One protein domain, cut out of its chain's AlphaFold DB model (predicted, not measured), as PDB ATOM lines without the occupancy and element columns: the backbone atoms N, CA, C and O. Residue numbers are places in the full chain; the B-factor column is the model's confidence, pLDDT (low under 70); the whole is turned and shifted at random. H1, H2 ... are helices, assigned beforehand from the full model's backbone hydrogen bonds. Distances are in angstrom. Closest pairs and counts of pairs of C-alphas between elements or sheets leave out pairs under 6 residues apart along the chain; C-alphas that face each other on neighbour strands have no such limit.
ATOM      1  N   ASP A   2      58.393  40.016 -30.822       95.56
ATOM      2  CA  ASP A   2      59.160  41.228 -31.150       95.56
ATOM      3  C   ASP A   2      59.691  41.249 -32.585       95.56
ATOM      4  O   ASP A   2      59.463  42.210 -33.310       95.56
ATOM      5  N   THR A   3      60.297  40.152 -33.055       96.31
ATOM      6  CA  THR A   3      60.760  40.046 -34.450       96.31
ATOM      7  C   THR A   3      59.623  40.182 -35.466       96.31
ATOM      8  O   THR A   3      59.812  40.799 -36.508       96.31
ATOM      9  N   ALA A   4      58.437  39.638 -35.178       95.94
ATOM     10  CA  ALA A   4      57.287  39.753 -36.075       95.94
ATOM     11  C   ALA A   4      56.768  41.198 -36.131       95.94
ATOM     12  O   ALA A   4      56.469  41.694 -37.212       95.94
ATOM     13  N   LEU A   5      56.726  41.893 -34.990       96.19
ATOM     14  CA  LEU A   5      56.352  43.309 -34.938       96.19
ATOM     15  C   LEU A   5      57.379  44.194 -35.655       96.19
ATOM     16  O   LEU A   5      56.991  45.066 -36.426       96.19
ATOM     17  N   ALA A   6      58.675  43.932 -35.469       96.56
ATOM     18  CA  ALA A   6      59.741  44.642 -36.176       96.56
ATOM     19  C   ALA A   6      59.649  44.456 -37.701       96.56
ATOM     20  O   ALA A   6      59.855  45.410 -38.451       96.56
ATOM     21  N   LEU A   7      59.300  43.249 -38.162       95.06
ATOM     22  CA  LEU A   7      59.054  42.974 -39.578       95.06
ATOM     23  C   LEU A   7      57.851  43.758 -40.106       95.06
ATOM     24  O   LEU A   7      57.978  44.411 -41.136       95.06
ATOM     25  N   VAL A   8      56.714  43.743 -39.401       94.62
ATOM     26  CA  VAL A   8      55.527  44.512 -39.813       94.62
ATOM     27  C   VAL A   8      55.835  46.004 -39.881       94.62
ATOM     28  O   VAL A   8      55.503  46.627 -40.885       94.62
ATOM     29  N   ALA A   9      56.506  46.566 -38.874       94.50
ATOM     30  CA  ALA A   9      56.884  47.978 -38.866       94.50
ATOM     31  C   ALA A   9      57.779  48.323 -40.068       94.50
ATOM     32  O   ALA A   9      57.462  49.219 -40.844       94.50
ATOM     33  N   THR A  10      58.831  47.528 -40.291       95.19
ATOM     34  CA  THR A  10      59.763  47.739 -41.410       95.19
ATOM     35  C   THR A  10      59.063  47.637 -42.765       95.19
ATOM     36  O   THR A  10      59.346  48.422 -43.664       95.19
ATOM     37  N   LEU A  11      58.163  46.668 -42.945       92.38
ATOM     38  CA  LEU A  11      57.429  46.506 -44.200       92.38
ATOM     39  C   LEU A  11      56.409  47.630 -44.407       92.38
ATOM     40  O   LEU A  11      56.322  48.141 -45.517       92.38
ATOM     41  N   SER A  12      55.721  48.061 -43.346       93.00
ATOM     42  CA  SER A  12      54.759  49.171 -43.398       93.00
ATOM     43  C   SER A  12      55.425  50.472 -43.842       93.00
ATOM     44  O   SER A  12      54.900  51.162 -44.711       93.00
ATOM     45  N   ASP A  13      56.621  50.766 -43.320       93.88
ATOM     46  CA  ASP A  13      57.406  51.936 -43.736       93.88
ATOM     47  C   ASP A  13      57.805  51.862 -45.219       93.88
ATOM     48  O   ASP A  13      57.868  52.872 -45.919       93.88
ATOM     49  N   ARG A  14      58.077  50.653 -45.721       93.38
ATOM     50  CA  ARG A  14      58.497  50.417 -47.110       93.38
ATOM     51  C   ARG A  14      57.342  50.442 -48.105       93.38
ATOM     52  O   ARG A  14      57.600  50.683 -49.281       93.38
ATOM     53  N   THR A  15      56.115  50.216 -47.649       90.06
ATOM     54  CA  THR A  15      54.880  50.286 -48.444       90.06
ATOM     55  C   THR A  15      54.087  51.562 -48.153       90.06
ATOM     56  O   THR A  15      52.868  51.588 -48.321       90.06
ATOM     57  N   ALA A  16      54.744  52.616 -47.657       84.75
ATOM     58  CA  ALA A  16      54.078  53.852 -47.265       84.75
ATOM     59  C   ALA A  16      53.228  54.433 -48.413       84.75
ATOM     60  O   ALA A  16      53.718  54.646 -49.521       84.75
ATOM     61  N   GLY A  17      51.952  54.711 -48.124       86.00
ATOM     62  CA  GLY A  17      50.971  55.197 -49.104       86.00
ATOM     63  C   GLY A  17      50.119  54.103 -49.753       86.00
ATOM     64  O   GLY A  17      49.124  54.427 -50.399       86.00
ATOM     65  N   GLU A  18      50.449  52.828 -49.542       92.12
ATOM     66  CA  GLU A  18      49.660  51.685 -50.000       92.12
ATOM     67  C   GLU A  18      48.893  51.020 -48.850       92.12
ATOM     68  O   GLU A  18      49.214  51.179 -47.669       92.12
ATOM     69  N   VAL A  19      47.852  50.259 -49.197       89.75
ATOM     70  CA  VAL A  19      47.082  49.485 -48.218       89.75
ATOM     71  C   VAL A  19      47.818  48.183 -47.916       89.75
ATOM     72  O   VAL A  19      48.004  47.346 -48.798       89.75
ATOM     73  N   LEU A  20      48.193  47.990 -46.653       91.25
ATOM     74  CA  LEU A  20      48.818  46.761 -46.177       91.25
ATOM     75  C   LEU A  20      47.765  45.785 -45.638       91.25
ATOM     76  O   LEU A  20      46.993  46.116 -44.737       91.25
ATOM     77  N   HIS A  21      47.797  44.551 -46.138       92.69
ATOM     78  CA  HIS A  21      46.994  43.440 -45.636       92.69
ATOM     79  C   HIS A  21      47.890  42.345 -45.050       92.69
ATOM     80  O   HIS A  21      48.977  42.074 -45.559       92.69
ATOM     81  N   ILE A  22      47.416  41.699 -43.985       94.31
ATOM     82  CA  ILE A  22      48.054  40.527 -43.382       94.31
ATOM     83  C   ILE A  22      46.982  39.552 -42.898       94.31
ATOM     84  O   ILE A  22      46.102  39.915 -42.118       94.31
ATOM     85  N   ASP A  23      47.083  38.299 -43.332       95.38
ATOM     86  CA  ASP A  23      46.222  37.221 -42.859       95.38
ATOM     87  C   ASP A  23      46.820  36.601 -41.596       95.38
ATOM     88  O   ASP A  23      47.864  35.950 -41.636       95.38
ATOM     89  N   VAL A  24      46.160  36.791 -40.454       95.56
ATOM     90  CA  VAL A  24      46.662  36.343 -39.147       95.56
ATOM     91  C   VAL A  24      45.886  35.113 -38.674       95.56
ATOM     92  O   VAL A  24      44.654  35.156 -38.613       95.56
ATOM     93  N   PRO A  25      46.553  34.010 -38.280       93.94
ATOM     94  CA  PRO A  25      45.859  32.882 -37.668       93.94
ATOM     95  C   PRO A  25      45.134  33.302 -36.385       93.94
ATOM     96  O   PRO A  25      45.737  33.917 -35.509       93.94
ATOM     97  N   ALA A  26      43.878  32.877 -36.213       92.31
ATOM     98  CA  ALA A  26      43.050  33.240 -35.052       92.31
ATOM     99  C   ALA A  26      43.670  32.877 -33.685       92.31
ATOM    100  O   ALA A  26      43.307  33.447 -32.661       92.31
ATOM    101  N   THR A  27      44.625  31.940 -33.649       91.81
ATOM    102  CA  THR A  27      45.358  31.586 -32.425       91.81
ATOM    103  C   THR A  27      46.355  32.660 -31.974       91.81
ATOM    104  O   THR A  27      46.768  32.638 -30.819       91.81
ATOM    105  N   GLN A  28      46.742  33.604 -32.838       95.25
ATOM    106  CA  GLN A  28      47.729  34.649 -32.542       95.25
ATOM    107  C   GLN A  28      47.101  35.885 -31.886       95.25
ATOM    108  O   GLN A  28      47.355  37.017 -32.291       95.25
ATOM    109  N   VAL A  29      46.324  35.668 -30.824       95.62
ATOM    110  CA  VAL A  29      45.534  36.704 -30.133       95.62
ATOM    111  C   VAL A  29      46.377  37.919 -29.739       95.62
ATOM    112  O   VAL A  29      46.000  39.054 -30.018       95.62
ATOM    113  N   GLY A  30      47.549  37.693 -29.137       96.19
ATOM    114  CA  GLY A  30      48.435  38.783 -28.720       96.19
ATOM    115  C   GLY A  30      48.987  39.593 -29.894       96.19
ATOM    116  O   GLY A  30      49.119  40.804 -29.792       96.19
ATOM    117  N   PHE A  31      49.269  38.948 -31.027       97.38
ATOM    118  CA  PHE A  31      49.751  39.648 -32.216       97.38
ATOM    119  C   PHE A  31      48.628  40.454 -32.870       97.38
ATOM    120  O   PHE A  31      48.826  41.623 -33.178       97.38
ATOM    121  N   THR A  32      47.430  39.871 -32.996       96.81
ATOM    122  CA  THR A  32      46.236  40.574 -33.484       96.81
ATOM    123  C   THR A  32      45.951  41.831 -32.663       96.81
ATOM    124  O   THR A  32      45.732  42.888 -33.248       96.81
ATOM    125  N   ALA A  33      46.028  41.750 -31.331       97.50
ATOM    126  CA  ALA A  33      45.829  42.907 -30.460       97.50
ATOM    127  C   ALA A  33      46.858  44.025 -30.723       97.50
ATOM    128  O   ALA A  33      46.498  45.199 -30.755       97.50
ATOM    129  N   MET A  34      48.125  43.671 -30.966       97.75
ATOM    130  CA  MET A  34      49.168  44.652 -31.292       97.75
ATOM    131  C   MET A  34      48.949  45.306 -32.662       97.75
ATOM    132  O   MET A  34      49.134  46.513 -32.787       97.75
ATOM    133  N   LEU A  35      48.518  44.547 -33.675       97.00
ATOM    134  CA  LEU A  35      48.170  45.106 -34.989       97.00
ATOM    135  C   LEU A  35      46.979  46.067 -34.894       97.00
ATOM    136  O   LEU A  35      47.002  47.142 -35.488       97.00
ATOM    137  N   GLN A  36      45.963  45.708 -34.106       97.00
ATOM    138  CA  GLN A  36      44.812  46.574 -33.843       97.00
ATOM    139  C   GLN A  36      45.223  47.857 -33.113       97.00
ATOM    140  O   GLN A  36      44.782  48.942 -33.484       97.00
ATOM    141  N   ALA A  37      46.118  47.758 -32.124       97.31
ATOM    142  CA  ALA A  37      46.674  48.923 -31.437       97.31
ATOM    143  C   ALA A  37      47.501  49.826 -32.374       97.31
ATOM    144  O   ALA A  37      47.548  51.036 -32.169       97.31
ATOM    145  N   ALA A  38      48.107  49.256 -33.420       94.00
ATOM    146  CA  ALA A  38      48.800  49.986 -34.483       94.00
ATOM    147  C   ALA A  38      47.854  50.566 -35.559       94.00
ATOM    148  O   ALA A  38      48.323  51.152 -36.531       94.00
ATOM    149  N   GLY A  39      46.533  50.420 -35.398       94.69
ATOM    150  CA  GLY A  39      45.523  51.001 -36.287       94.69
ATOM    151  C   GLY A  39      45.025  50.078 -37.400       94.69
ATOM    152  O   GLY A  39      44.205  50.505 -38.211       94.69
ATOM    153  N   MET A  40      45.467  48.816 -37.450       95.69
ATOM    154  CA  MET A  40      44.903  47.849 -38.394       95.69
ATOM    155  C   MET A  40      43.490  47.433 -37.976       95.69
ATOM    156  O   MET A  40      43.188  47.262 -36.795       95.69
ATOM    157  N   VAL A  41      42.627  47.194 -38.959       96.31
ATOM    158  CA  VAL A  41      41.251  46.732 -38.745       96.31
ATOM    159  C   VAL A  41      41.038  45.367 -39.388       96.31
ATOM    160  O   VAL A  41      41.695  45.015 -40.367       96.31
ATOM    161  N   ALA A  42      40.115  44.579 -38.836       95.56
ATOM    162  CA  ALA A  42      39.754  43.296 -39.430       95.56
ATOM    163  C   ALA A  42      39.020  43.525 -40.762       95.56
ATOM    164  O   ALA A  42      37.977  44.174 -40.782       95.56
ATOM    165  N   GLY A  43      39.560  42.986 -41.860       94.31
ATOM    166  CA  GLY A  43      38.920  43.048 -43.178       94.31
ATOM    167  C   GLY A  43      37.851  41.969 -43.362       94.31
ATOM    168  O   GLY A  43      36.702  42.267 -43.672       94.31
ATOM    169  N   PHE A  44      38.220  40.708 -43.138       94.81
ATOM    170  CA  PHE A  44      37.309  39.563 -43.133       94.81
ATOM    171  C   PHE A  44      37.885  38.436 -42.271       94.81
ATOM    172  O   PHE A  44      39.016  38.508 -41.789       94.81
ATOM    173  N   THR A  45      37.101  37.377 -42.087       93.69
ATOM    174  CA  THR A  45      37.522  36.173 -41.369       93.69
ATOM    175  C   THR A  45      37.219  34.935 -42.194       93.69
ATOM    176  O   THR A  45      36.149  34.835 -42.790       93.69
ATOM    177  N   THR A  46      38.125  33.963 -42.174       93.56
ATOM    178  CA  THR A  46      37.915  32.641 -42.774       93.56
ATOM    179  C   THR A  46      38.420  31.542 -41.841       93.56
ATOM    180  O   THR A  46      39.192  31.799 -40.916       93.56
ATOM    181  N   THR A  47      37.978  30.306 -42.068       92.12
ATOM    182  CA  THR A  47      38.397  29.139 -41.283       92.12
ATOM    183  C   THR A  47      39.354  28.283 -42.092       92.12
ATOM    184  O   THR A  47      39.015  27.804 -43.172       92.12
ATOM    185  N   ARG A  48      40.545  28.027 -41.543       90.12
ATOM    186  CA  ARG A  48      41.480  27.078 -42.149       90.12
ATOM    187  C   ARG A  48      41.015  25.645 -41.889       90.12
ATOM    188  O   ARG A  48      40.901  25.223 -40.740       90.12
ATOM    189  N   MET A  49      40.770  24.909 -42.966       90.00
ATOM    190  CA  MET A  49      40.322  23.517 -42.935       90.00
ATOM    191  C   MET A  49      41.472  22.576 -43.290       90.00
ATOM    192  O   MET A  49      42.304  22.893 -44.137       90.00
ATOM    193  N   TYR A  50      41.497  21.400 -42.667       89.38
ATOM    194  CA  TYR A  50      42.493  20.374 -42.952       89.38
ATOM    195  C   TYR A  50      41.819  19.025 -43.175       89.38
ATOM    196  O   TYR A  50      41.007  18.585 -42.360       89.38
ATOM    197  N   LYS A  51      42.196  18.336 -44.254       90.38
ATOM    198  CA  LYS A  51      41.835  16.935 -44.474       90.38
ATOM    199  C   LYS A  51      42.965  16.059 -43.937       90.38
ATOM    200  O   LYS A  51      44.094  16.188 -44.391       90.38
ATOM    201  N   GLY A  52      42.661  15.180 -42.982       93.56
ATOM    202  CA  GLY A  52      43.669  14.316 -42.349       93.56
ATOM    203  C   GLY A  52      44.388  14.934 -41.141       93.56
ATOM    204  O   GLY A  52      45.389  14.387 -40.696       93.56
ATOM    205  N   GLY A  53      43.864  16.035 -40.590       88.31
ATOM    206  CA  GLY A  53      44.406  16.689 -39.395       88.31
ATOM    207  C   GLY A  53      45.294  17.897 -39.696       88.31
ATOM    208  O   GLY A  53      45.730  18.118 -40.823       88.31
ATOM    209  N   LYS A  54      45.519  18.729 -38.675       85.81
ATOM    210  CA  LYS A  54      46.321  19.955 -38.784       85.81
ATOM    211  C   LYS A  54      47.820  19.618 -38.942       85.81
ATOM    212  O   LYS A  54      48.293  18.724 -38.243       85.81
ATOM    213  N   PRO A  55      48.586  20.353 -39.776       83.19
ATOM    214  CA  PRO A  55      50.042  20.244 -39.841       83.19
ATOM    215  C   PRO A  55      50.693  20.456 -38.470       83.19
ATOM    216  O   PRO A  55      50.246  21.297 -37.691       83.19
ATOM    217  N   GLY A  56      51.786  19.741 -38.196       84.62
ATOM    218  CA  GLY A  56      52.501  19.772 -36.911       84.62
ATOM    219  C   GLY A  56      53.276  21.062 -36.607       84.62
ATOM    220  O   GLY A  56      54.098  21.085 -35.695       84.62
ATOM    221  N   ASN A  57      53.061  22.134 -37.370       82.31
ATOM    222  CA  ASN A  57      53.775  23.394 -37.209       82.31
ATOM    223  C   ASN A  57      53.388  24.040 -35.865       82.31
ATOM    224  O   ASN A  57      52.197  24.095 -35.546       82.31
ATOM    225  N   PRO A  58      54.349  24.583 -35.094       83.88
ATOM    226  CA  PRO A  58      54.057  25.240 -33.824       83.88
ATOM    227  C   PRO A  58      53.215  26.505 -34.074       83.88
ATOM    228  O   PRO A  58      53.740  27.476 -34.627       83.88
ATOM    229  N   PRO A  59      51.930  26.547 -33.659       79.56
ATOM    230  CA  PRO A  59      51.023  27.644 -34.010       79.56
ATOM    231  C   PRO A  59      51.503  29.005 -33.503       79.56
ATOM    232  O   PRO A  59      51.278  30.022 -34.146       79.56
ATOM    233  N   THR A  60      52.230  29.009 -32.385       86.06
ATOM    234  CA  THR A  60      52.783  30.208 -31.744       86.06
ATOM    235  C   THR A  60      53.867  30.901 -32.568       86.06
ATOM    236  O   THR A  60      54.195  32.056 -32.296       86.06
ATOM    237  N   LYS A  61      54.431  30.218 -33.573       90.00
ATOM    238  CA  LYS A  61      55.465  30.765 -34.461       90.00
ATOM    239  C   LYS A  61      54.919  31.257 -35.805       90.00
ATOM    240  O   LYS A  61      55.680  31.850 -36.562       90.00
ATOM    241  N   VAL A  62      53.636  31.040 -36.103       92.50
ATOM    242  CA  VAL A  62      53.011  31.457 -37.369       92.50
ATOM    243  C   VAL A  62      52.210  32.731 -37.123       92.50
ATOM    244  O   VAL A  62      51.114  32.669 -36.583       92.50
TER     245      VAL A  62
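What this domain is: This is residues 2 to 62 of the 71 residues of the protein "Acetyltransf_18 domain-containing protein" of Mesorhizobium sp (UniProt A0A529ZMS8). There is little regular structure: a small body holds two helices, H1 and the shorter H2, near each other, and long unnamed stretches make much of the rest. Residues 49 to 58 stick out as a long loop at one end, residues 13 to 19 stand free at the other, and residues 59 to 62 fold back towards the body. The printed part has 61 residues, with H1 then H2 along it and no named strand; the class is all helix, with 22 residues in named elements. The whole is loose, radius of gyration of the C-alphas 13.4 A, and elongated, spanning 42 by 24 by 19 A.

Where its parts are: H1, residues 2 to 14, measures 18.4 A from C-alpha 2 at (59.160, 41.228, -31.150) to C-alpha 14. H2, residues 29 to 37, measures 12.3 A and ends with C-alpha 37 at (46.674, 48.923, -31.437).

How they stand to each other: H1 and H2 are near each other, with 7 pairs of C-alphas within 10 A; no pair is within 8 A, but only just, the closest being 8.0 A. In H1 and H2 every O i to N i+4 pair is within hydrogen-bond range.

The domain as a whole: The C-alphas farthest apart, of Gly 17 and Gly 52, are 42.1 A apart. The printed part has no cut. The link from H1 to H2, 14 residues, is long. No printed residue is under 70 in pLDDT.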